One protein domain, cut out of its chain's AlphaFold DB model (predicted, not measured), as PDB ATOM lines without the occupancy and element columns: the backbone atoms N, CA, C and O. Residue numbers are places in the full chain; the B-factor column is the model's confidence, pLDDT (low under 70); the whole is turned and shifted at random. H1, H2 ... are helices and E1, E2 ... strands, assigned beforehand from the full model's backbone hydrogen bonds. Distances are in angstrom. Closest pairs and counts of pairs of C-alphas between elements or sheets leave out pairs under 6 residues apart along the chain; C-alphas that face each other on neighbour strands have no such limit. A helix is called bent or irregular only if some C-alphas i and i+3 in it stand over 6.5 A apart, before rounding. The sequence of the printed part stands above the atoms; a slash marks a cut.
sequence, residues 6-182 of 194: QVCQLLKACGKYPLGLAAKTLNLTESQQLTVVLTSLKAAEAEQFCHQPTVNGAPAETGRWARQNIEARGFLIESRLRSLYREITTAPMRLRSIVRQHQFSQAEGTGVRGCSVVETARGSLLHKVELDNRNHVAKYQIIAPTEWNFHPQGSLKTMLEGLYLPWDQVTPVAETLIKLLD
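What this domain is: This is residues 6 to 182 of the 194 residues of the protein "Coenzyme F420-reducing hydrogenase subunit alpha-like protein" of Alteromonas mediterranea 615 (UniProt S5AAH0). What does this model look like? It is a flat, elongated body, with the three-stranded sheet E1, E2, E3 towards one end, helices H1, H5a, H7 and H8 towards the other, and short H4 and H6 near the middle. The bent helix H5 runs out of this body, residues 89 to 106 stick out, and the chain then folds back to E1. What is it made of? The printed part has 177 residues, with eight named helices and three named strands in the order H1 H2 H3 H4 H5 E1 E2 E3 H6 H7 H8, mostly helix. It is only just compact, close to loose, with a radius of gyration of the C-alphas of 18.5 A and spans of 61 by 45 by 24 A.

How they stand to each other: What does the first helix meet? H1, residues 6 to 14, and H5a, residues 76 to 89, only just touch, only at their ends, with 3 pairs of C-alphas within 8 A; the closest are Leu 11 and Ile 77, 7.2 A. H5, residues 76 to 100, was assigned as one helix by its hydrogen bonds but is bent, C-alphas 89 and 92 being 6.9 A apart; its arm H5b, residues 92 to 100, stands at a steep tilt of 41 degrees to H5a. How is the sheet built? E1, residues 115 to 119, E2, residues 124 to 131, and E3, residues 137 to 143, form a meander, each strand the antiparallel neighbour of the one before; N 116 and O 127 are 2.9 A apart, N 128 and O 141 2.8 A. H2, residues 31 to 40, H3, residues 46 to 51, H6, residues 145 to 149, and, only just on it with 5 pairs of C-alphas within 10 A, H4, residues 64 to 67, only graze the sheet. What else touches? H4 touches H5a, the closest C-alphas being Trp 65 and Ser 83, 5.5 A. H8, residues 167 to 181, touches H5a with residues 177 to 180 alone, Arg 80 and Leu 180 having the closest C-alphas, 6.7 A. H7, residues 155 to 160, and H8 only just touch as a helical hairpin, with 3 pairs of C-alphas within 8 A, the closest Leu 156 and Leu 177, 7.0 A. Are the helix backbones complete? Every O i to N i+4 pair is within hydrogen-bond range in H1, H2, H5a, H5b, H6 and H7, against 1 of 2 in H3 and 9 of 11 in H8; H4 is too short for such a pair.

Where its parts are: Where do the elements begin and end? H1 begins at C-alpha 6, (-31.270, -24.152, -17.126), and H8 ends at C-alpha 181, (-17.388, -12.113, -24.692). Which are longest? E2 measures 23.1 A, H8 22.3 A and H5a 19.9 A; H8 is only just irregular, C-alphas 168 and 171 being 6.9 A apart.

The domain as a whole: How large is it? The C-alphas of Arg 134 and Pro 166, the two farthest apart, are 61.1 A apart, and the printed part has no cut. Which links are long, and where is confidence low? H1 to H2, H3 to H4 and H5 to E1 are long links; pLDDT is under 70 at residues 6 to 7, 10, 14, 69 to 74 and 103 to 109.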
ATOM      1  N   GLN A   6     -32.460 -24.503 -17.905       67.69
ATOM      2  CA  GLN A   6     -31.270 -24.152 -17.126       67.69
ATOM      3  C   GLN A   6     -30.623 -22.852 -17.612       67.69
ATOM      4  O   GLN A   6     -30.333 -21.981 -16.798       67.69
ATOM      5  N   VAL A   7     -30.464 -22.669 -18.929       66.88
ATOM      6  CA  VAL A   7     -29.936 -21.414 -19.488       66.88
ATOM      7  C   VAL A   7     -30.885 -20.263 -19.164       66.88
ATOM      8  O   VAL A   7     -30.453 -19.241 -18.649       66.88
ATOM      9  N   CYS A   8     -32.192 -20.430 -19.361       71.12
ATOM     10  CA  CYS A   8     -33.170 -19.396 -19.013       71.12
ATOM     11  C   CYS A   8     -33.142 -19.013 -17.520       71.12
ATOM     12  O   CYS A   8     -33.306 -17.841 -17.186       71.12
ATOM     13  N   GLN A   9     -32.946 -19.979 -16.618       73.00
ATOM     14  CA  GLN A   9     -32.828 -19.735 -15.179       73.00
ATOM     15  C   GLN A   9     -31.529 -19.014 -14.823       73.00
ATOM     16  O   GLN A   9     -31.583 -18.033 -14.085       73.00
ATOM     17  N   LEU A  10     -30.398 -19.438 -15.392       67.31
ATOM     18  CA  LEU A  10     -29.107 -18.776 -15.218       67.31
ATOM     19  C   LEU A  10     -29.180 -17.317 -15.675       67.31
ATOM     20  O   LEU A  10     -28.798 -16.422 -14.938       67.31
ATOM     21  N   LEU A  11     -29.772 -17.050 -16.839       70.56
ATOM     22  CA  LEU A  11     -29.920 -15.686 -17.353       70.56
ATOM     23  C   LEU A  11     -30.819 -14.816 -16.480       70.56
ATOM     24  O   LEU A  11     -30.509 -13.650 -16.248       70.56
ATOM     25  N   LYS A  12     -31.907 -15.387 -15.952       71.75
ATOM     26  CA  LYS A  12     -32.752 -14.707 -14.964       71.75
ATOM     27  C   LYS A  12     -32.018 -14.457 -13.651       71.75
ATOM     28  O   LYS A  12     -32.310 -13.460 -13.005       71.75
ATOM     29  N   ALA A  13     -31.126 -15.349 -13.229       70.25
ATOM     30  CA  ALA A  13     -30.322 -15.163 -12.027       70.25
ATOM     31  C   ALA A  13     -29.273 -14.068 -12.249       70.25
ATOM     32  O   ALA A  13     -29.242 -13.100 -11.495       70.25
ATOM     33  N   CYS A  14     -28.500 -14.150 -13.334       68.88
ATOM     34  CA  CYS A  14     -27.462 -13.174 -13.637       68.88
ATOM     35  C   CYS A  14     -28.028 -11.775 -13.938       68.88
ATOM     36  O   CYS A  14     -27.412 -10.779 -13.580       68.88
ATOM     37  N   GLY A  15     -29.218 -11.687 -14.542       70.50
ATOM     38  CA  GLY A  15     -29.903 -10.419 -14.815       70.50
ATOM     39  C   GLY A  15     -30.442  -9.690 -13.577       70.50
ATOM     40  O   GLY A  15     -30.918  -8.569 -13.711       70.50
ATOM     41  N   LYS A  16     -30.386 -10.298 -12.381       77.25
ATOM     42  CA  LYS A  16     -30.739  -9.631 -11.111       77.25
ATOM     43  C   LYS A  16     -29.600  -8.791 -10.545       77.25
ATOM     44  O   LYS A  16     -29.842  -7.969  -9.666       77.25
ATOM     45  N   TYR A  17     -28.373  -9.032 -10.998       81.31
ATOM     46  CA  TYR A  17     -27.194  -8.387 -10.447       81.31
ATOM     47  C   TYR A  17     -26.883  -7.098 -11.214       81.31
ATOM     48  O   TYR A  17     -26.871  -7.116 -12.448       81.31
ATOM     49  N   PRO A  18     -26.634  -5.977 -10.514       82.94
ATOM     50  CA  PRO A  18     -26.342  -4.698 -11.145       82.94
ATOM     51  C   PRO A  18     -24.899  -4.691 -11.664       82.94
ATOM     52  O   PRO A  18     -24.005  -4.132 -11.037       82.94
ATOM     53  N   LEU A  19     -24.669  -5.354 -12.798       85.12
ATOM     54  CA  LEU A  19     -23.377  -5.332 -13.481       85.12
ATOM     55  C   LEU A  19     -22.981  -3.895 -13.833       85.12
ATOM     56  O   LEU A  19     -23.831  -3.085 -14.222       85.12
ATOM     57  N   GLY A  20     -21.682  -3.610 -13.755       85.06
ATOM     58  CA  GLY A  20     -21.126  -2.358 -14.251       85.06
ATOM     59  C   GLY A  20     -21.288  -2.209 -15.768       85.06
ATOM     60  O   GLY A  20     -21.692  -3.131 -16.486       85.06
ATOM     61  N   LEU A  21     -20.968  -1.021 -16.279       86.38
ATOM     62  CA  LEU A  21     -20.999  -0.763 -17.717       86.38
ATOM     63  C   LEU A  21     -19.829  -1.474 -18.415       86.38
ATOM     64  O   LEU A  21     -18.709  -1.517 -17.903       86.38
ATOM     65  N   ALA A  22     -20.082  -2.016 -19.606       88.94
ATOM     66  CA  ALA A  22     -19.028  -2.535 -20.476       88.94
ATOM     67  C   ALA A  22     -18.142  -1.399 -21.023       88.94
ATOM     68  O   ALA A  22     -18.514  -0.221 -20.966       88.94
ATOM     69  N   ALA A  23     -16.985  -1.756 -21.585       91.12
ATOM     70  CA  ALA A  23     -16.152  -0.810 -22.316       91.12
ATOM     71  C   ALA A  23     -16.915  -0.209 -23.510       91.12
ATOM     72  O   ALA A  23     -17.913  -0.755 -23.992       91.12
ATOM     73  N   LYS A  24     -16.430   0.936 -24.005       91.06
ATOM     74  CA  LYS A  24     -17.008   1.580 -25.189       91.06
ATOM     75  C   LYS A  24     -16.940   0.635 -26.385       91.06
ATOM     76  O   LYS A  24     -15.948  -0.063 -26.574       91.06
ATOM     77  N   THR A  25     -17.978   0.641 -27.208       91.19
ATOM     78  CA  THR A  25     -18.011  -0.142 -28.442       91.19
ATOM     79  C   THR A  25     -17.070   0.459 -29.479       91.19
ATOM     80  O   THR A  25     -17.047   1.676 -29.662       91.19
ATOM     81  N   LEU A  26     -16.342  -0.397 -30.186       91.44
ATOM     82  CA  LEU A  26     -15.451  -0.054 -31.282       91.44
ATOM     83  C   LEU A  26     -15.957  -0.692 -32.572       91.44
ATOM     84  O   LEU A  26     -16.277  -1.883 -32.604       91.44
ATOM     85  N   ASN A  27     -15.985   0.098 -33.639       88.12
ATOM     86  CA  ASN A  27     -16.239  -0.362 -34.989       88.12
ATOM     87  C   ASN A  27     -15.116   0.124 -35.913       88.12
ATOM     88  O   ASN A  27     -15.078   1.284 -36.317       88.12
ATOM     89  N   LEU A  28     -14.200  -0.777 -36.272       88.31
ATOM     90  CA  LEU A  28     -13.039  -0.440 -37.101       88.31
ATOM     91  C   LEU A  28     -13.367  -0.213 -38.585       88.31
ATOM     92  O   LEU A  28     -12.481   0.195 -39.334       88.31
ATOM     93  N   THR A  29     -14.619  -0.412 -39.017       80.50
ATOM     94  CA  THR A  29     -15.086   0.130 -40.309       80.50
ATOM     95  C   THR A  29     -15.268   1.657 -40.245       80.50
ATOM     96  O   THR A  29     -15.322   2.327 -41.269       80.50
ATOM     97  N   GLU A  30     -15.348   2.200 -39.025       83.12
ATOM     98  CA  GLU A  30     -15.237   3.600 -38.604       83.12
ATOM     99  C   GLU A  30     -13.931   4.292 -39.042       83.12
ATOM    100  O   GLU A  30     -12.951   4.174 -38.306       83.12
ATOM    101  N   SER A  31     -13.856   5.050 -40.150       83.00
ATOM    102  CA  SER A  31     -12.586   5.672 -40.608       83.00
ATOM    103  C   SER A  31     -11.851   6.486 -39.528       83.00
ATOM    104  O   SER A  31     -10.620   6.451 -39.436       83.00
ATOM    105  N   GLN A  32     -12.590   7.205 -38.676       87.19
ATOM    106  CA  GLN A  32     -12.008   7.984 -37.579       87.19
ATOM    107  C   GLN A  32     -11.403   7.081 -36.492       87.19
ATOM    108  O   GLN A  32     -10.285   7.328 -36.040       87.19
ATOM    109  N   GLN A  33     -12.110   6.017 -36.103       89.31
ATOM    110  CA  GLN A  33     -11.651   5.066 -35.088       89.31
ATOM    111  C   GLN A  33     -10.437   4.276 -35.593       89.31
ATOM    112  O   GLN A  33      -9.440   4.145 -34.882       89.31
ATOM    113  N   LEU A  34     -10.469   3.843 -36.858       91.94
ATOM    114  CA  LEU A  34      -9.347   3.169 -37.504       91.94
ATOM    115  C   LEU A  34      -8.087   4.045 -37.527       91.94
ATOM    116  O   LEU A  34      -6.993   3.562 -37.243       91.94
ATOM    117  N   THR A  35      -8.228   5.342 -37.802       92.88
ATOM    118  CA  THR A  35      -7.090   6.276 -37.834       92.88
ATOM    119  C   THR A  35      -6.376   6.371 -36.480       92.88
ATOM    120  O   THR A  35      -5.142   6.396 -36.436       92.88
ATOM    121  N   VAL A  36      -7.119   6.368 -35.369       94.12
ATOM    122  CA  VAL A  36      -6.545   6.378 -34.008       94.12
ATOM    123  C   VAL A  36      -5.725   5.109 -33.749       94.12
ATOM    124  O   VAL A  36      -4.586   5.181 -33.281       94.12
ATOM    125  N   VAL A  37      -6.265   3.946 -34.121       95.75
ATOM    126  CA  VAL A  37      -5.580   2.652 -33.962       95.75
ATOM    127  C   VAL A  37      -4.321   2.581 -34.831       95.75
ATOM    128  O   VAL A  37      -3.248   2.217 -34.352       95.75
ATOM    129  N   LEU A  38      -4.407   3.008 -36.092       95.06
ATOM    130  CA  LEU A  38      -3.266   3.021 -37.011       95.06
ATOM    131  C   LEU A  38      -2.153   3.979 -36.588       95.06
ATOM    132  O   LEU A  38      -0.985   3.717 -36.879       95.06
ATOM    133  N   THR A  39      -2.502   5.079 -35.924       95.19
ATOM    134  CA  THR A  39      -1.521   6.008 -35.353       95.19
ATOM    135  C   THR A  39      -0.749   5.336 -34.221       95.19
ATOM    136  O   THR A  39       0.479   5.374 -34.217       95.19
ATOM    137  N   SER A  40      -1.450   4.625 -33.336       96.00
ATOM    138  CA  SER A  40      -0.835   3.882 -32.226       96.00
ATOM    139  C   SER A  40       0.091   2.761 -32.719       96.00
ATOM    140  O   SER A  40       1.167   2.550 -32.171       96.00
ATOM    141  N   LEU A  41      -0.243   2.112 -33.842       95.38
ATOM    142  CA  LEU A  41       0.599   1.075 -34.457       95.38
ATOM    143  C   LEU A  41       1.932   1.582 -35.045       95.38
ATOM    144  O   LEU A  41       2.781   0.765 -35.427       95.38
ATOM    145  N   LYS A  42       2.120   2.905 -35.152       92.94
ATOM    146  CA  LYS A  42       3.379   3.537 -35.584       92.94
ATOM    147  C   LYS A  42       4.300   3.913 -34.418       92.94
ATOM    148  O   LYS A  42       5.444   4.268 -34.679       92.94
ATOM    149  N   ALA A  43       3.815   3.863 -33.175       92.81
ATOM    150  CA  ALA A  43       4.606   4.187 -31.992       92.81
ATOM    151  C   ALA A  43       5.693   3.131 -31.717       92.81
ATOM    152  O   ALA A  43       5.687   2.045 -32.305       92.81
ATOM    153  N   ALA A  44       6.626   3.449 -30.815       92.50
ATOM    154  CA  ALA A  44       7.665   2.510 -30.396       92.50
ATOM    155  C   ALA A  44       7.062   1.309 -29.642       92.50
ATOM    156  O   ALA A  44       7.497   0.177 -29.825       92.50
ATOM    157  N   GLU A  45       5.991   1.544 -28.886       94.31
ATOM    158  CA  GLU A  45       5.279   0.580 -28.042       94.31
ATOM    159  C   GLU A  45       4.192  -0.197 -28.809       94.31
ATOM    160  O   GLU A  45       3.231  -0.715 -28.235       94.31
ATOM    161  N   ALA A  46       4.289  -0.247 -30.139       94.81
ATOM    162  CA  ALA A  46       3.231  -0.804 -30.971       94.81
ATOM    163  C   ALA A  46       3.020  -2.314 -30.768       94.81
ATOM    164  O   ALA A  46       1.934  -2.814 -31.051       94.81
ATOM    165  N   GLU A  47       4.034  -3.042 -30.299       95.12
ATOM    166  CA  GLU A  47       3.910  -4.459 -29.947       95.12
ATOM    167  C   GLU A  47       3.038  -4.642 -28.700       95.12
ATOM    168  O   GLU A  47       2.070  -5.399 -28.729       95.12
ATOM    169  N   GLN A  48       3.302  -3.877 -27.637       96.31
ATOM    170  CA  GLN A  48       2.473  -3.876 -26.430       96.31
ATOM    171  C   GLN A  48       1.045  -3.425 -26.750       96.31
ATOM    172  O   GLN A  48       0.083  -4.017 -26.262       96.31
ATOM    173  N   PHE A  49       0.902  -2.424 -27.620       97.50
ATOM    174  CA  PHE A  49      -0.399  -1.961 -28.088       97.50
ATOM    175  C   PHE A  49      -1.204  -3.066 -28.788       97.50
ATOM    176  O   PHE A  49      -2.414  -3.128 -28.602       97.50
ATOM    177  N   CYS A  50      -0.571  -3.956 -29.560       97.56
ATOM    178  CA  CYS A  50      -1.285  -5.066 -30.199       97.56
ATOM    179  C   CYS A  50      -1.933  -6.025 -29.186       97.56
ATOM    180  O   CYS A  50      -2.986  -6.581 -29.485       97.56
ATOM    181  N   HIS A  51      -1.331  -6.188 -28.003       96.31
ATOM    182  CA  HIS A  51      -1.835  -7.053 -26.928       96.31
ATOM    183  C   HIS A  51      -2.783  -6.341 -25.958       96.31
ATOM    184  O   HIS A  51      -3.613  -6.970 -25.311       96.31
ATOM    185  N   GLN A  52      -2.654  -5.025 -25.802       97.00
ATOM    186  CA  GLN A  52      -3.510  -4.230 -24.917       97.00
ATOM    187  C   GLN A  52      -3.958  -2.959 -25.638       97.00
ATOM    188  O   GLN A  52      -3.526  -1.849 -25.306       97.00
ATOM    189  N   PRO A  53      -4.792  -3.111 -26.679       97.50
ATOM    190  CA  PRO A  53      -5.147  -2.000 -27.529       97.50
ATOM    191  C   PRO A  53      -6.136  -1.074 -26.822       97.50
ATOM    192  O   PRO A  53      -7.082  -1.492 -26.151       97.50
ATOM    193  N   THR A  54      -5.937   0.222 -27.026       96.56
ATOM    194  CA  THR A  54      -6.823   1.271 -26.521       96.56
ATOM    195  C   THR A  54      -7.163   2.259 -27.628       96.56
ATOM    196  O   THR A  54      -6.441   2.409 -28.614       96.56
ATOM    197  N   VAL A  55      -8.280   2.961 -27.475       94.50
ATOM    198  CA  VAL A  55      -8.672   4.076 -28.336       94.50
ATOM    199  C   VAL A  55      -8.760   5.319 -27.472       94.50
ATOM    200  O   VAL A  55      -9.554   5.382 -26.535       94.50
ATOM    201  N   ASN A  56      -7.911   6.305 -27.772       92.19
ATOM    202  CA  ASN A  56      -7.747   7.517 -26.961       92.19
ATOM    203  C   ASN A  56      -7.477   7.205 -25.474       92.19
ATOM    204  O   ASN A  56      -8.040   7.843 -24.588       92.19
ATOM    205  N   GLY A  57      -6.653   6.184 -25.206       93.00
ATOM    206  CA  GLY A  57      -6.271   5.769 -23.853       93.00
ATOM    207  C   GLY A  57      -7.314   4.939 -23.096       93.00
ATOM    208  O   GLY A  57      -7.063   4.565 -21.955       93.00
ATOM    209  N   ALA A  58      -8.464   4.626 -23.702       94.94
ATOM    210  CA  ALA A  58      -9.490   3.781 -23.093       94.94
ATOM    211  C   ALA A  58      -9.608   2.423 -23.808       94.94
ATOM    212  O   ALA A  58      -9.532   2.379 -25.039       94.94
ATOM    213  N   PRO A  59      -9.830   1.316 -23.080       96.12
ATOM    214  CA  PRO A  59     -10.132   0.033 -23.698       96.12
ATOM    215  C   PRO A  59     -11.487   0.077 -24.401       96.12
ATOM    216  O   PRO A  59     -12.372   0.864 -24.044       96.12
ATOM    217  N   ALA A  60     -11.652  -0.789 -25.394       94.81
ATOM    218  CA  ALA A  60     -12.860  -0.843 -26.196       94.81
ATOM    219  C   ALA A  60     -13.241  -2.286 -26.534       94.81
ATOM    220  O   ALA A  60     -12.390  -3.167 -26.584       94.81
ATOM    221  N   GLU A  61     -14.526  -2.511 -26.779       93.94
ATOM    222  CA  GLU A  61     -15.080  -3.815 -27.122       93.94
ATOM    223  C   GLU A  61     -15.520  -3.862 -28.586       93.94
ATOM    224  O   GLU A  61     -16.181  -2.949 -29.077       93.94
ATOM    225  N   THR A  62     -15.216  -4.965 -29.264       94.00
ATOM    226  CA  THR A  62     -15.638  -5.238 -30.643       94.00
ATOM    227  C   THR A  62     -16.580  -6.446 -30.695       94.00
ATOM    228  O   THR A  62     -16.791  -7.152 -29.710       94.00
ATOM    229  N   GLY A  63     -17.166  -6.731 -31.862       90.56
ATOM    230  CA  GLY A  63     -17.987  -7.930 -32.062       90.56
ATOM    231  C   GLY A  63     -19.477  -7.675 -32.135       90.56
ATOM    232  O   GLY A  63     -19.935  -6.559 -32.363       90.56
ATOM    233  N   ARG A  64     -20.242  -8.769 -32.022       88.94
ATOM    234  CA  ARG A  64     -21.690  -8.828 -32.304       88.94
ATOM    235  C   ARG A  64     -22.477  -7.730 -31.614       88.94
ATOM    236  O   ARG A  64     -23.361  -7.137 -32.222       88.94
ATOM    237  N   TRP A  65     -22.164  -7.498 -30.347       87.00
ATOM    238  CA  TRP A  65     -22.829  -6.480 -29.554       87.00
ATOM    239  C   TRP A  65     -22.430  -5.069 -30.012       87.00
ATOM    240  O   TRP A  65     -23.310  -4.275 -30.345       87.00
ATOM    241  N   ALA A  66     -21.126  -4.807 -30.150       88.38
ATOM    242  CA  ALA A  66     -20.588  -3.511 -30.559       88.38
ATOM    243  C   ALA A  66     -21.103  -3.043 -31.930       88.38
ATOM    244  O   ALA A  66     -21.622  -1.936 -32.054       88.38
ATOM    245  N   ARG A  67     -21.066  -3.908 -32.951       85.94
ATOM    246  CA  ARG A  67     -21.497  -3.550 -34.317       85.94
ATOM    247  C   ARG A  67     -23.005  -3.364 -34.482       85.94
ATOM    248  O   ARG A  67     -23.451  -2.784 -35.464       85.94
ATOM    249  N   GLN A  68     -23.806  -3.890 -33.557       84.19
ATOM    250  CA  GLN A  68     -25.256  -3.687 -33.567       84.19
ATOM    251  C   GLN A  68     -25.668  -2.399 -32.834       84.19
ATOM    252  O   GLN A  68     -26.853  -2.068 -32.863       84.19
ATOM    253  N   ASN A  69     -24.711  -1.695 -32.207       68.81
ATOM    254  CA  ASN A  69     -24.869  -0.422 -31.497       68.81
ATOM    255  C   ASN A  69     -26.079  -0.395 -30.541       68.81
ATOM    256  O   ASN A  69     -26.867   0.549 -30.514       68.81
ATOM    257  N   ILE A  70     -26.277  -1.487 -29.797       64.19
ATOM    258  CA  ILE A  70     -27.392  -1.606 -28.857       64.19
ATOM    259  C   ILE A  70     -26.951  -1.012 -27.518       64.19
ATOM    260  O   ILE A  70     -26.198  -1.658 -26.786       64.19
ATOM    261  N   GLU A  71     -27.441   0.189 -27.181       56.97
ATOM    262  CA  GLU A  71     -27.257   0.780 -25.847       56.97
ATOM    263  C   GLU A  71     -27.705  -0.216 -24.763       56.97
ATOM    264  O   GLU A  71     -28.882  -0.571 -24.658       56.97
ATOM    265  N   ALA A  72     -26.767  -0.681 -23.939       56.00
ATOM    266  CA  ALA A  72     -27.068  -1.574 -22.828       56.00
ATOM    267  C   ALA A  72     -27.352  -0.747 -21.569       56.00
ATOM    268  O   ALA A  72     -26.442  -0.410 -20.817       56.00
ATOM    269  N   ARG A  73     -28.623  -0.427 -21.313       55.78
ATOM    270  CA  ARG A  73     -29.051   0.120 -20.016       55.78
ATOM    271  C   ARG A  73     -29.591  -1.018 -19.152       55.78
ATOM    272  O   ARG A  73     -30.641  -1.566 -19.461       55.78
ATOM    273  N   GLY A  74     -28.853  -1.415 -18.113       56.59
ATOM    274  CA  GLY A  74     -29.315  -2.328 -17.051       56.59
ATOM    275  C   GLY A  74     -29.502  -3.813 -17.411       56.59
ATOM    276  O   GLY A  74     -29.625  -4.630 -16.509       56.59
ATOM    277  N   PHE A  75     -29.471  -4.191 -18.693       71.62
ATOM    278  CA  PHE A  75     -29.729  -5.565 -19.155       71.62
ATOM    279  C   PHE A  75     -28.575  -6.133 -19.987       71.62
ATOM    280  O   PHE A  75     -28.771  -6.613 -21.100       71.62
ATOM    281  N   LEU A  76     -27.348  -6.049 -19.478       80.81
ATOM    282  CA  LEU A  76     -26.132  -6.314 -20.257       80.81
ATOM    283  C   LEU A  76     -26.011  -7.756 -20.775       80.81
ATOM    284  O   LEU A  76     -25.645  -7.988 -21.924       80.81
ATOM    285  N   ILE A  77     -26.351  -8.740 -19.945       83.81
ATOM    286  CA  ILE A  77     -26.356 -10.149 -20.356       83.81
ATOM    287  C   ILE A  77     -27.441 -10.402 -21.406       83.81
ATOM    288  O   ILE A  77     -27.197 -11.045 -22.429       83.81
ATOM    289  N   GLU A  78     -28.639  -9.863 -21.181       80.31
ATOM    290  CA  GLU A  78     -29.754 -10.020 -22.107       80.31
ATOM    291  C   GLU A  78     -29.480  -9.328 -23.447       80.31
ATOM    292  O   GLU A  78     -29.758  -9.905 -24.499       80.31
ATOM    293  N   SER A  79     -28.902  -8.125 -23.441       82.06
ATOM    294  CA  SER A  79     -28.577  -7.380 -24.659       82.06
ATOM    295  C   SER A  79     -27.552  -8.131 -25.507       82.06
ATOM    296  O   SER A  79     -27.779  -8.319 -26.702       82.06
ATOM    297  N   ARG A  80     -26.492  -8.669 -24.890       87.62
ATOM    298  CA  ARG A  80     -25.491  -9.516 -25.563       87.62
ATOM    299  C   ARG A  80     -26.112 -10.766 -26.179       87.62
ATOM    300  O   ARG A  80     -25.813 -11.107 -27.324       87.62
ATOM    301  N   LEU A  81     -27.020 -11.428 -25.464       85.12
ATOM    302  CA  LEU A  81     -27.729 -12.593 -25.992       85.12
ATOM    303  C   LEU A  81     -28.684 -12.258 -27.127       85.12
ATOM    304  O   LEU A  81     -28.734 -12.989 -28.114       85.12
ATOM    305  N   ARG A  82     -29.430 -11.157 -27.015       83.25
ATOM    306  CA  ARG A  82     -30.279 -10.663 -28.103       83.25
ATOM    307  C   ARG A  82     -29.434 -10.363 -29.339       83.25
ATOM    308  O   ARG A  82     -29.830 -10.755 -30.436       83.25
ATOM    309  N   SER A  83     -28.251  -9.765 -29.169       87.38
ATOM    310  CA  SER A  83     -27.306  -9.543 -30.266       87.38
ATOM    311  C   SER A  83     -26.818 -10.847 -30.889       87.38
ATOM    312  O   SER A  83     -26.802 -10.959 -32.116       87.38
ATOM    313  N   LEU A  84     -26.474 -11.853 -30.077       87.75
ATOM    314  CA  LEU A  84     -26.090 -13.185 -30.554       87.75
ATOM    315  C   LEU A  84     -27.225 -13.856 -31.340       87.75
ATOM    316  O   LEU A  84     -27.015 -14.342 -32.451       87.75
ATOM    317  N   TYR A  85     -28.435 -13.853 -30.787       86.50
ATOM    318  CA  TYR A  85     -29.609 -14.439 -31.423       86.50
ATOM    319  C   TYR A  85     -29.927 -13.751 -32.753       86.50
ATOM    320  O   TYR A  85     -30.150 -14.422 -33.764       86.50
ATOM    321  N   ARG A  86     -29.893 -12.414 -32.788       86.75
ATOM    322  CA  ARG A  86     -30.052 -11.628 -34.019       86.75
ATOM    323  C   ARG A  86     -28.971 -11.968 -35.042       86.75
ATOM    324  O   ARG A  86     -29.286 -12.135 -36.217       86.75
ATOM    325  N   GLU A  87     -27.718 -12.115 -34.619       88.81
ATOM    326  CA  GLU A  87     -26.613 -12.476 -35.511       88.81
ATOM    327  C   GLU A  87     -26.874 -13.820 -36.209       88.81
ATOM    328  O   GLU A  87     -26.818 -13.902 -37.438       88.81
ATOM    329  N   ILE A  88     -27.225 -14.851 -35.434       89.75
ATOM    330  CA  ILE A  88     -27.486 -16.208 -35.935       89.75
ATOM    331  C   ILE A  88     -28.711 -16.221 -36.850       89.75
ATOM    332  O   ILE A  88     -28.658 -16.747 -37.959       89.75
ATOM    333  N   THR A  89     -29.816 -15.615 -36.418       90.19
ATOM    334  CA  THR A  89     -31.082 -15.653 -37.169       90.19
ATOM    335  C   THR A  89     -31.039 -14.845 -38.464       90.19
ATOM    336  O   THR A  89     -31.716 -15.197 -39.429       90.19
ATOM    337  N   THR A  90     -30.213 -13.797 -38.534       89.94
ATOM    338  CA  THR A  90     -30.042 -12.988 -39.752       89.94
ATOM    339  C   THR A  90     -28.949 -13.516 -40.685       89.94
ATOM    340  O   THR A  90     -28.929 -13.148 -41.861       89.94
ATOM    341  N   ALA A  91     -28.048 -14.388 -40.213       90.31
ATOM    342  CA  ALA A  91     -26.946 -14.921 -41.018       90.31
ATOM    343  C   ALA A  91     -27.404 -15.605 -42.326       90.31
ATOM    344  O   ALA A  91     -26.839 -15.280 -43.372       90.31
ATOM    345  N   PRO A  92     -28.461 -16.449 -42.354       92.69
ATOM    346  CA  PRO A  92     -28.921 -17.061 -43.602       92.69
ATOM    347  C   PRO A  92     -29.375 -16.040 -44.651       92.69
ATOM    348  O   PRO A  92     -29.154 -16.237 -45.843       92.69
ATOM    349  N   MET A  93     -30.009 -14.943 -44.224       91.19
ATOM    350  CA  MET A  93     -30.420 -13.868 -45.130       91.19
ATOM    351  C   MET A  93     -29.198 -13.151 -45.714       91.19
ATOM    352  O   MET A  93     -29.141 -12.953 -46.926       91.19
ATOM    353  N   ARG A  94     -28.205 -12.825 -44.874       88.00
ATOM    354  CA  ARG A  94     -26.950 -12.187 -45.300       88.00
ATOM    355  C   ARG A  94     -26.184 -13.053 -46.302       88.00
ATOM    356  O   ARG A  94     -25.818 -12.565 -47.364       88.00
ATOM    357  N   LEU A  95     -26.043 -14.351 -46.022       89.00
ATOM    358  CA  LEU A  95     -25.399 -15.306 -46.932       89.00
ATOM    359  C   LEU A  95     -26.117 -15.388 -48.286       89.00
ATOM    360  O   LEU A  95     -25.473 -15.333 -49.330       89.00
ATOM    361  N   ARG A  96     -27.457 -15.451 -48.288       91.31
ATOM    362  CA  ARG A  96     -28.239 -15.425 -49.537       91.31
ATOM    363  C   ARG A  96     -28.034 -14.134 -50.330       91.31
ATOM    364  O   ARG A  96     -28.000 -14.200 -51.555       91.31
ATOM    365  N   SER A  97     -27.907 -12.987 -49.659       88.75
ATOM    366  CA  SER A  97     -27.633 -11.702 -50.320       88.75
ATOM    367  C   SER A  97     -26.286 -11.719 -51.036       88.75
ATOM    368  O   SER A  97     -26.241 -11.419 -52.225       88.75
ATOM    369  N   ILE A  98     -25.225 -12.157 -50.347       86.44
ATOM    370  CA  ILE A  98     -23.861 -12.239 -50.896       86.44
ATOM    371  C   ILE A  98     -23.839 -13.105 -52.161       86.44
ATOM    372  O   ILE A  98     -23.323 -12.678 -53.194       86.44
ATOM    373  N   VAL A  99     -24.458 -14.291 -52.101       88.44
ATOM    374  CA  VAL A  99     -24.533 -15.217 -53.242       88.44
ATOM    375  C   VAL A  99     -25.312 -14.606 -54.411       88.44
ATOM    376  O   VAL A  99     -24.861 -14.683 -55.549       88.44
ATOM    377  N   ARG A 100     -26.465 -13.969 -54.155       87.81
ATOM    378  CA  ARG A 100     -27.285 -13.347 -55.214       87.81
ATOM    379  C   ARG A 100     -26.587 -12.168 -55.886       87.81
ATOM    380  O   ARG A 100     -26.664 -12.025 -57.102       87.81
ATOM    381  N   GLN A 101     -25.929 -11.322 -55.102       83.25
ATOM    382  CA  GLN A 101     -25.286 -10.099 -55.586       83.25
ATOM    383  C   GLN A 101     -23.928 -10.359 -56.245       83.25
ATOM    384  O   GLN A 101     -23.295  -9.407 -56.689       83.25
ATOM    385  N   HIS A 102     -23.470 -11.617 -56.306       77.81
ATOM    386  CA  HIS A 102     -22.127 -11.978 -56.765       77.81
ATOM    387  C   HIS A 102     -21.031 -11.137 -56.087       77.81
ATOM    388  O   HIS A 102     -19.975 -10.880 -56.662       77.81
ATOM    389  N   GLN A 103     -21.271 -10.711 -54.842       68.19
ATOM    390  CA  GLN A 103     -20.337  -9.926 -54.032       68.19
ATOM    391  C   GLN A 103     -19.263 -10.839 -53.431       68.19
ATOM    392  O   GLN A 103     -19.021 -10.866 -52.227       68.19
ATOM    393  N   PHE A 104     -18.601 -11.613 -54.289       63.16
ATOM    394  CA  PHE A 104     -17.556 -12.565 -53.924       63.16
ATOM    395  C   PHE A 104     -16.205 -11.880 -53.691       63.16
ATOM    396  O   PHE A 104     -15.180 -12.399 -54.114       63.16
ATOM    397  N   SER A 105     -16.195 -10.771 -52.943       58.72
ATOM    398  CA  SER A 105     -15.025  -9.951 -52.582       58.72
ATOM    399  C   SER A 105     -14.750  -8.791 -53.542       58.72
ATOM    400  O   SER A 105     -13.883  -8.858 -54.408       58.72
ATOM    401  N   GLN A 106     -15.410  -7.660 -53.309       53.56
ATOM    402  CA  GLN A 106     -14.653  -6.412 -53.325       53.56
ATOM    403  C   GLN A 106     -14.338  -6.117 -51.866       53.56
ATOM    404  O   GLN A 106     -15.234  -5.787 -51.096       53.56
ATOM    405  N   ALA A 107     -13.090  -6.350 -51.457       57.47
ATOM    406  CA  ALA A 107     -12.647  -5.857 -50.167       57.47
ATOM    407  C   ALA A 107     -12.711  -4.331 -50.256       57.47
ATOM    408  O   ALA A 107     -11.957  -3.737 -51.028       57.47
ATOM    409  N   GLU A 108     -13.630  -3.704 -49.521       63.50
ATOM    410  CA  GLU A 108     -13.542  -2.270 -49.276       63.50
ATOM    411  C   GLU A 108     -12.195  -2.037 -48.595       63.50
ATOM    412  O   GLU A 108     -11.967  -2.413 -47.444       63.50
ATOM    413  N   GLY A 109     -11.239  -1.534 -49.374       69.50
ATOM    414  CA  GLY A 109      -9.918  -1.240 -48.863       69.50
ATOM    415  C   GLY A 109     -10.049  -0.198 -47.764       69.50
ATOM    416  O   GLY A 109     -10.789   0.770 -47.901       69.50
ATOM    417  N   THR A 110      -9.258  -0.337 -46.707       81.44
ATOM    418  CA  THR A 110      -9.179   0.649 -45.616       81.44
ATOM    419  C   THR A 110      -8.660   2.025 -46.070       81.44
ATOM    420  O   THR A 110      -8.451   2.913 -45.250       81.44
ATOM    421  N   GLY A 111      -8.351   2.195 -47.362       83.69
ATOM    422  CA  GLY A 111      -7.593   3.323 -47.905       83.69
ATOM    423  C   GLY A 111      -6.114   3.317 -47.500       83.69
ATOM    424  O   GLY A 111      -5.349   4.162 -47.959       83.69
ATOM    425  N   VAL A 112      -5.686   2.358 -46.672       86.62
ATOM    426  CA  VAL A 112      -4.340   2.286 -46.107       86.62
ATOM    427  C   VAL A 112      -3.617   1.063 -46.658       86.62
ATOM    428  O   VAL A 112      -4.052  -0.080 -46.506       86.62
ATOM    429  N   ARG A 113      -2.476   1.306 -47.311       88.94
ATOM    430  CA  ARG A 113      -1.638   0.245 -47.880       88.94
ATOM    431  C   ARG A 113      -1.236  -0.752 -46.793       88.94
ATOM    432  O   ARG A 113      -0.771  -0.355 -45.729       88.94
ATOM    433  N   GLY A 114      -1.394  -2.038 -47.097       92.12
ATOM    434  CA  GLY A 114      -1.007  -3.122 -46.197       92.12
ATOM    435  C   GLY A 114      -1.902  -3.275 -44.968       92.12
ATOM    436  O   GLY A 114      -1.557  -4.064 -44.099       92.12
ATOM    437  N   CYS A 115      -3.030  -2.560 -44.873       93.38
ATOM    438  CA  CYS A 115      -3.962  -2.657 -43.752       93.38
ATOM    439  C   CYS A 115      -5.281  -3.313 -44.171       93.38
ATOM    440  O   CYS A 115      -5.962  -2.847 -45.087       93.38
ATOM    441  N   SER A 116      -5.677  -4.350 -43.439       92.44
ATOM    442  CA  SER A 116      -6.966  -5.019 -43.575       92.44
ATOM    443  C   SER A 116      -7.679  -5.046 -42.230       92.44
ATOM    444  O   SER A 116      -7.070  -5.344 -41.202       92.44
ATOM    445  N   VAL A 117      -8.970  -4.732 -42.255       92.62
ATOM    446  CA  VAL A 117      -9.877  -4.862 -41.118       92.62
ATOM    447  C   VAL A 117     -11.011  -5.774 -41.548       92.62
ATOM    448  O   VAL A 117     -11.616  -5.556 -42.597       92.62
ATOM    449  N   VAL A 118     -11.301  -6.788 -40.741       90.69
ATOM    450  CA  VAL A 118     -12.390  -7.731 -40.996       90.69
ATOM    451  C   VAL A 118     -13.227  -7.896 -39.738       90.69
ATOM    452  O   VAL A 118     -12.709  -8.189 -38.662       90.69
ATOM    453  N   GLU A 119     -14.544  -7.765 -39.881       89.62
ATOM    454  CA  GLU A 119     -15.490  -8.138 -38.833       89.62
ATOM    455  C   GLU A 119     -15.668  -9.657 -38.796       89.62
ATOM    456  O   GLU A 119     -16.310 -10.259 -39.659       89.62
ATOM    457  N   THR A 120     -15.107 -10.295 -37.770       91.88
ATOM    458  CA  THR A 120     -15.259 -11.735 -37.546       91.88
ATOM    459  C   THR A 120     -16.512 -12.043 -36.715       91.88
ATOM    460  O   THR A 120     -17.223 -11.161 -36.211       91.88
ATOM    461  N   ALA A 121     -16.773 -13.334 -36.486       88.81
ATOM    462  CA  ALA A 121     -17.817 -13.768 -35.558       88.81
ATOM    463  C   ALA A 121     -17.617 -13.226 -34.124       88.81
ATOM    464  O   ALA A 121     -18.609 -13.014 -33.424       88.81
ATOM    465  N   ARG A 122     -16.361 -12.972 -33.720       91.19
ATOM    466  CA  ARG A 122     -15.961 -12.565 -32.360       91.19
ATOM    467  C   ARG A 122     -15.623 -11.080 -32.224       91.19
ATOM    468  O   ARG A 122     -15.598 -10.579 -31.110       91.19
ATOM    469  N   GLY A 123     -15.408 -10.376 -33.333       92.75
ATOM    470  CA  GLY A 123     -15.034  -8.960 -33.328       92.75
ATOM    471  C   GLY A 123     -14.084  -8.561 -34.433       92.75
ATOM    472  O   GLY A 123     -13.840  -9.344 -35.357       92.75
ATOM    473  N   SER A 124     -13.591  -7.332 -34.338       93.88
ATOM    474  CA  SER A 124     -12.748  -6.723 -35.355       93.88
ATOM    475  C   SER A 124     -11.357  -7.349 -35.312       93.88
ATOM    476  O   SER A 124     -10.701  -7.372 -34.271       93.88
ATOM    477  N   LEU A 125     -10.912  -7.859 -36.454       94.88
ATOM    478  CA  LEU A 125      -9.565  -8.360 -36.672       94.88
ATOM    479  C   LEU A 125      -8.825  -7.367 -37.563       94.88
ATOM    480  O   LEU A 125      -9.271  -7.099 -38.680       94.88
ATOM    481  N   LEU A 126      -7.706  -6.835 -37.076       96.00
ATOM    482  CA  LEU A 126      -6.850  -5.931 -37.839       96.00
ATOM    483  C   LEU A 126      -5.536  -6.623 -38.171       96.00
ATOM    484  O   LEU A 126      -4.860  -7.126 -37.277       96.00
ATOM    485  N   HIS A 127      -5.168  -6.607 -39.448       96.38
ATOM    486  CA  HIS A 127      -3.855  -7.012 -39.937       96.38
ATOM    487  C   HIS A 127      -3.181  -5.812 -40.599       96.38
ATOM    488  O   HIS A 127      -3.781  -5.153 -41.451       96.38
ATOM    489  N   LYS A 128      -1.920  -5.557 -40.251       95.94
ATOM    490  CA  LYS A 128      -1.092  -4.538 -40.889       95.94
ATOM    491  C   LYS A 128       0.262  -5.118 -41.285       95.94
ATOM    492  O   LYS A 128       0.969  -5.685 -40.456       95.94
ATOM    493  N   VAL A 129       0.616  -4.947 -42.553       95.88
ATOM    494  CA  VAL A 129       1.854  -5.442 -43.156       95.88
ATOM    495  C   VAL A 129       2.604  -4.287 -43.795       95.88
ATOM    496  O   VAL A 129       2.031  -3.507 -44.557       95.88
ATOM    497  N   GLU A 130       3.897  -4.203 -43.522       95.06
ATOM    498  CA  GLU A 130       4.823  -3.304 -44.206       95.06
ATOM    499  C   GLU A 130       5.865  -4.159 -44.929       95.06
ATOM    500  O   GLU A 130       6.405  -5.106 -44.350       95.06
ATOM    501  N   LEU A 131       6.106  -3.855 -46.205       96.00
ATOM    502  CA  LEU A 131       7.091  -4.553 -47.026       96.00
ATOM    503  C   LEU A 131       8.370  -3.721 -47.144       96.00
ATOM    504  O   LEU A 131       8.298  -2.493 -47.222       96.00
ATOM    505  N   ASP A 132       9.525  -4.383 -47.184       96.25
ATOM    506  CA  ASP A 132      10.793  -3.742 -47.525       96.25
ATOM    507  C   ASP A 132      10.911  -3.481 -49.041       96.25
ATOM    508  O   ASP A 132      10.040  -3.820 -49.847       96.25
ATOM    509  N   ASN A 133      12.027  -2.881 -49.455       95.69
ATOM    510  CA  ASN A 133      12.334  -2.618 -50.864       95.69
ATOM    511  C   ASN A 133      12.545  -3.885 -51.715       95.69
ATOM    512  O   ASN A 133      12.596  -3.787 -52.941       95.69
ATOM    513  N   ARG A 134      12.677  -5.061 -51.093       96.94
ATOM    514  CA  ARG A 134      12.799  -6.369 -51.748       96.94
ATOM    515  C   ARG A 134      11.469  -7.128 -51.768       96.94
ATOM    516  O   ARG A 134      11.446  -8.274 -52.206       96.94
ATOM    517  N   ASN A 135      10.367  -6.487 -51.363       95.00
ATOM    518  CA  ASN A 135       9.032  -7.073 -51.228       95.00
ATOM    519  C   ASN A 135       8.931  -8.194 -50.176       95.00
ATOM    520  O   ASN A 135       8.034  -9.034 -50.258       95.00
ATOM    521  N   HIS A 136       9.804  -8.206 -49.170       97.19
ATOM    522  CA  HIS A 136       9.647  -9.076 -48.003       97.19
ATOM    523  C   HIS A 136       8.857  -8.379 -46.901       97.19
ATOM    524  O   HIS A 136       8.857  -7.154 -46.807       97.19
ATOM    525  N   VAL A 137       8.206  -9.158 -46.034       97.06
ATOM    526  CA  VAL A 137       7.527  -8.627 -44.845       97.06
ATOM    527  C   VAL A 137       8.570  -8.067 -43.879       97.06
ATOM    528  O   VAL A 137       9.293  -8.822 -43.237       97.06
ATOM    529  N   ALA A 138       8.631  -6.740 -43.777       96.00
ATOM    530  CA  ALA A 138       9.503  -6.024 -42.852       96.00
ATOM    531  C   ALA A 138       8.865  -5.887 -41.466       96.00
ATOM    532  O   ALA A 138       9.550  -5.947 -40.447       96.00
ATOM    533  N   LYS A 139       7.540  -5.705 -41.428       95.25
ATOM    534  CA  LYS A 139       6.762  -5.590 -40.194       95.25
ATOM    535  C   LYS A 139       5.396  -6.232 -40.379       95.25
ATOM    536  O   LYS A 139       4.728  -5.995 -41.386       95.25
ATOM    537  N   TYR A 140       4.973  -7.007 -39.387       96.56
ATOM    538  CA  TYR A 140       3.642  -7.597 -39.327       96.56
ATOM    539  C   TYR A 140       3.024  -7.316 -37.964       96.56
ATOM    540  O   TYR A 140       3.629  -7.606 -36.936       96.56
ATOM    541  N   GLN A 141       1.833  -6.731 -37.954       97.69
ATOM    542  CA  GLN A 141       1.099  -6.396 -36.740       97.69
ATOM    543  C   GLN A 141      -0.320  -6.939 -36.858       97.69
ATOM    544  O   GLN A 141      -0.969  -6.790 -37.897       97.69
ATOM    545  N   ILE A 142      -0.796  -7.554 -35.783       97.31
ATOM    546  CA  ILE A 142      -2.127  -8.139 -35.690       97.31
ATOM    547  C   ILE A 142      -2.771  -7.689 -34.386       97.31
ATOM    548  O   ILE A 142      -2.127  -7.715 -33.342       97.31
ATOM    549  N   ILE A 143      -4.037  -7.289 -34.450       97.44
ATOM    550  CA  ILE A 143      -4.864  -7.087 -33.260       97.44
ATOM    551  C   ILE A 143      -6.068  -8.006 -33.396       97.44
ATOM    552  O   ILE A 143      -6.941  -7.783 -34.243       97.44
ATOM    553  N   ALA A 144      -6.075  -9.073 -32.602       95.50
ATOM    554  CA  ALA A 144      -7.150 -10.050 -32.604       95.50
ATOM    555  C   ALA A 144      -8.361  -9.540 -31.798       95.50
ATOM    556  O   ALA A 144      -8.194  -8.750 -30.868       95.50
ATOM    557  N   PRO A 145      -9.583 -10.037 -32.074       95.25
ATOM    558  CA  PRO A 145     -10.779  -9.653 -31.319       95.25
ATOM    559  C   PRO A 145     -10.652  -9.846 -29.801       95.25
ATOM    560  O   PRO A 145     -11.199  -9.067 -29.024       95.25
ATOM    561  N   THR A 146      -9.920 -10.878 -29.369       94.31
ATOM    562  CA  THR A 146      -9.702 -11.170 -27.947       94.31
ATOM    563  C   THR A 146      -8.874 -10.097 -27.248       94.31
ATOM    564  O   THR A 146      -9.175  -9.808 -26.097       94.31
ATOM    565  N   GLU A 147      -7.938  -9.435 -27.933       96.50
ATOM    566  CA  GLU A 147      -7.122  -8.364 -27.335       96.50
ATOM    567  C   GLU A 147      -7.977  -7.136 -26.986       96.50
ATOM    568  O   GLU A 147      -7.795  -6.509 -25.945       96.50
ATOM    569  N   TRP A 148      -8.991  -6.840 -27.805       96.06
ATOM    570  CA  TRP A 148     -10.002  -5.829 -27.486       96.06
ATOM    571  C   TRP A 148     -10.902  -6.281 -26.326       96.06
ATOM    572  O   TRP A 148     -11.037  -5.606 -25.306       96.06
ATOM    573  N   ASN A 149     -11.521  -7.455 -26.474       95.31
ATOM    574  CA  ASN A 149     -12.634  -7.876 -25.619       95.31
ATOM    575  C   ASN A 149     -12.193  -8.358 -24.225       95.31
ATOM    576  O   ASN A 149     -12.970  -8.261 -23.273       95.31
ATOM    577  N   PHE A 150     -10.960  -8.859 -24.106       95.94
ATOM    578  CA  PHE A 150     -10.340  -9.326 -22.860       95.94
ATOM    579  C   PHE A 150      -9.194  -8.418 -22.400       95.94
ATOM    580  O   PHE A 150      -8.357  -8.837 -21.600       95.94
ATOM    581  N   HIS A 151      -9.183  -7.159 -22.848       97.12
ATOM    582  CA  HIS A 151      -8.273  -6.153 -22.316       97.12
ATOM    583  C   HIS A 151      -8.345  -6.139 -20.769       97.12
ATOM    584  O   HIS A 151      -9.455  -6.100 -20.227       97.12
ATOM    585  N   PRO A 152      -7.217  -6.106 -20.030       96.31
ATOM    586  CA  PRO A 152      -7.220  -6.208 -18.562       96.31
ATOM    587  C   PRO A 152      -8.057  -5.134 -17.853       96.31
ATOM    588  O   PRO A 152      -8.629  -5.371 -16.795       96.31
ATOM    589  N   GLN A 153      -8.145  -3.946 -18.456       96.81
ATOM    590  CA  GLN A 153      -8.990  -2.833 -17.995       96.81
ATOM    591  C   GLN A 153     -10.343  -2.716 -18.728       96.81
ATOM    592  O   GLN A 153     -11.044  -1.721 -18.572       96.81
ATOM    593  N   GLY A 154     -10.681  -3.686 -19.578       95.31
ATOM    594  CA  GLY A 154     -11.839  -3.664 -20.472       95.31
ATOM    595  C   GLY A 154     -13.116  -4.241 -19.862       95.31
ATOM    596  O   GLY A 154     -13.266  -4.334 -18.642       95.31
ATOM    597  N   SER A 155     -14.039  -4.652 -20.735       93.88
ATOM    598  CA  SER A 155     -15.418  -4.991 -20.366       93.88
ATOM    599  C   SER A 155     -15.539  -6.014 -19.245       93.88
ATOM    600  O   SER A 155     -16.370  -5.830 -18.365       93.88
ATOM    601  N   LEU A 156     -14.749  -7.095 -19.243       94.62
ATOM    602  CA  LEU A 156     -14.884  -8.116 -18.199       94.62
ATOM    603  C   LEU A 156     -14.628  -7.533 -16.804       94.62
ATOM    604  O   LEU A 156     -15.433  -7.751 -15.900       94.62
ATOM    605  N   LYS A 157     -13.554  -6.742 -16.655       94.88
ATOM    606  CA  LYS A 157     -13.243  -6.043 -15.405       94.88
ATOM    607  C   LYS A 157     -14.354  -5.062 -15.056       94.88
ATOM    608  O   LYS A 157     -14.912  -5.161 -13.972       94.88
ATOM    609  N   THR A 158     -14.700  -4.146 -15.960       92.94
ATOM    610  CA  THR A 158     -15.641  -3.058 -15.642       92.94
ATOM    611  C   THR A 158     -17.058  -3.555 -15.349       92.94
ATOM    612  O   THR A 158     -17.776  -2.924 -14.583       92.94
ATOM    613  N   MET A 159     -17.463  -4.701 -15.911       91.50
ATOM    614  CA  MET A 159     -18.744  -5.345 -15.599       91.50
ATOM    615  C   MET A 159     -18.776  -5.977 -14.200       91.50
ATOM    616  O   MET A 159     -19.844  -6.021 -13.588       91.50
ATOM    617  N   LEU A 160     -17.641  -6.494 -13.719       91.75
ATOM    618  CA  LEU A 160     -17.517  -7.207 -12.440       91.75
ATOM    619  C   LEU A 160     -17.059  -6.308 -11.281       91.75
ATOM    620  O   LEU A 160     -17.263  -6.647 -10.119       91.75
ATOM    621  N   GLU A 161     -16.422  -5.181 -11.579       91.62
ATOM    622  CA  GLU A 161     -15.862  -4.271 -10.583       91.62
ATOM    623  C   GLU A 161     -16.947  -3.711  -9.650       91.62
ATOM    624  O   GLU A 161     -17.969  -3.190 -10.090       91.62
ATOM    625  N   GLY A 162     -16.725  -3.846  -8.338       88.94
ATOM    626  CA  GLY A 162     -17.668  -3.402  -7.307       88.94
ATOM    627  C   GLY A 162     -18.919  -4.275  -7.150       88.94
ATOM    628  O   GLY A 162     -19.803  -3.929  -6.363       88.94
ATOM    629  N   LEU A 163     -19.014  -5.398  -7.871       88.94
ATOM    630  CA  LEU A 163     -20.166  -6.285  -7.803       88.94
ATOM    631  C   LEU A 163     -20.124  -7.181  -6.558       88.94
ATOM    632  O   LEU A 163     -19.176  -7.932  -6.344       88.94
ATOM    633  N   TYR A 164     -21.209  -7.165  -5.784       88.62
ATOM    634  CA  TYR A 164     -21.415  -8.081  -4.665       88.62
ATOM    635  C   TYR A 164     -22.276  -9.265  -5.103       88.62
ATOM    636  O   TYR A 164     -23.417  -9.087  -5.535       88.62
ATOM    637  N   LEU A 165     -21.734 -10.473  -4.960       88.12
ATOM    638  CA  LEU A 165     -22.410 -11.727  -5.283       88.12
ATOM    639  C   LEU A 165     -22.362 -12.686  -4.088       88.12
ATOM    640  O   LEU A 165     -21.351 -12.732  -3.385       88.12
ATOM    641  N   PRO A 166     -23.410 -13.504  -3.883       89.81
ATOM    642  CA  PRO A 166     -23.283 -14.728  -3.102       89.81
ATOM    643  C   PRO A 166     -22.140 -15.594  -3.648       89.81
ATOM    644  O   PRO A 166     -21.946 -15.666  -4.862       89.81
ATOM    645  N   TRP A 167     -21.386 -16.249  -2.763       89.88
ATOM    646  CA  TRP A 167     -20.181 -16.998  -3.139       89.88
ATOM    647  C   TRP A 167     -20.441 -18.064  -4.215       89.88
ATOM    648  O   TRP A 167     -19.684 -18.191  -5.174       89.88
ATOM    649  N   ASP A 168     -21.563 -18.773  -4.111       89.44
ATOM    650  CA  ASP A 168     -22.009 -19.788  -5.069       89.44
ATOM    651  C   ASP A 168     -22.365 -19.216  -6.454       89.44
ATOM    652  O   ASP A 168     -22.440 -19.961  -7.431       89.44
ATOM    653  N   GLN A 169     -22.558 -17.898  -6.559       88.25
ATOM    654  CA  GLN A 169     -22.897 -17.198  -7.799       88.25
ATOM    655  C   GLN A 169     -21.691 -16.532  -8.470       88.25
ATOM    656  O   GLN A 169     -21.794 -16.154  -9.638       88.25
ATOM    657  N   VAL A 170     -20.539 -16.436  -7.791       90.12
ATOM    658  CA  VAL A 170     -19.326 -15.807  -8.342       90.12
ATOM    659  C   VAL A 170     -18.885 -16.508  -9.629       90.12
ATOM    660  O   VAL A 170     -18.813 -15.871 -10.682       90.12
ATOM    661  N   THR A 171     -18.667 -17.827  -9.581       91.38
ATOM    662  CA  THR A 171     -18.257 -18.610 -10.760       91.38
ATOM    663  C   THR A 171     -19.312 -18.575 -11.875       91.38
ATOM    664  O   THR A 171     -18.964 -18.169 -12.985       91.38
ATOM    665  N   PRO A 172     -20.603 -18.910 -11.641       88.56
ATOM    666  CA  PRO A 172     -21.610 -18.893 -12.706       88.56
ATOM    667  C   PRO A 172     -21.749 -17.547 -13.425       88.56
ATOM    668  O   PRO A 172     -21.877 -17.519 -14.652       88.56
ATOM    669  N   VAL A 173     -21.717 -16.431 -12.690       88.44
ATOM    670  CA  VAL A 173     -21.826 -15.090 -13.281       88.44
ATOM    671  C   VAL A 173     -20.575 -14.757 -14.095       88.44
ATOM    672  O   VAL A 173     -20.702 -14.370 -15.259       88.44
ATOM    673  N   ALA A 174     -19.380 -14.959 -13.531       91.69
ATOM    674  CA  ALA A 174     -18.120 -14.677 -14.216       91.69
ATOM    675  C   ALA A 174     -17.967 -15.511 -15.498       91.69
ATOM    676  O   ALA A 174     -17.716 -14.958 -16.570       91.69
ATOM    677  N   GLU A 175     -18.218 -16.822 -15.434       91.88
ATOM    678  CA  GLU A 175     -18.172 -17.684 -16.617       91.88
ATOM    679  C   GLU A 175     -19.198 -17.280 -17.677       91.88
ATOM    680  O   GLU A 175     -18.916 -17.360 -18.872       91.88
ATOM    681  N   THR A 176     -20.399 -16.863 -17.266       89.38
ATOM    682  CA  THR A 176     -21.432 -16.406 -18.204       89.38
ATOM    683  C   THR A 176     -20.953 -15.176 -18.968       89.38
ATOM    684  O   THR A 176     -21.094 -15.126 -20.189       89.38
ATOM    685  N   LEU A 177     -20.334 -14.209 -18.286       90.50
ATOM    686  CA  LEU A 177     -19.775 -13.021 -18.935       90.50
ATOM    687  C   LEU A 177     -18.611 -13.365 -19.867       90.50
ATOM    688  O   LEU A 177     -18.598 -12.892 -21.003       90.50
ATOM    689  N   ILE A 178     -17.693 -14.235 -19.436       93.69
ATOM    690  CA  ILE A 178     -16.582 -14.714 -20.271       93.69
ATOM    691  C   ILE A 178     -17.123 -15.385 -21.540       93.69
ATOM    692  O   ILE A 178     -16.730 -15.026 -22.648       93.69
ATOM    693  N   LYS A 179     -18.091 -16.301 -21.412       91.06
ATOM    694  CA  LYS A 179     -18.723 -16.987 -22.554       91.06
ATOM    695  C   LYS A 179     -19.423 -16.008 -23.504       91.06
ATOM    696  O   LYS A 179     -19.399 -16.218 -24.714       91.06
ATOM    697  N   LEU A 180     -20.023 -14.935 -22.985       89.38
ATOM    698  CA  LEU A 180     -20.680 -13.908 -23.804       89.38
ATOM    699  C   LEU A 180     -19.700 -12.979 -24.532       89.38
ATOM    700  O   LEU A 180     -20.059 -12.455 -25.588       89.38
ATOM    701  N   LEU A 181     -18.491 -12.789 -23.998       91.06
ATOM    702  CA  LEU A 181     -17.388 -12.113 -24.692       91.06
ATOM    703  C   LEU A 181     -16.719 -13.009 -25.754       91.06
ATOM    704  O   LEU A 181     -16.049 -12.486 -26.641       91.06
ATOM    705  N   ASP A 182     -16.971 -14.325 -25.712       90.25
ATOM    706  CA  ASP A 182     -16.606 -15.323 -26.735       90.25
ATOM    707  C   ASP A 182     -15.095 -15.340 -27.059       90.25
ATOM    708  O   ASP A 182     -14.689 -14.976 -28.170       90.25
TER     709      ASP A 182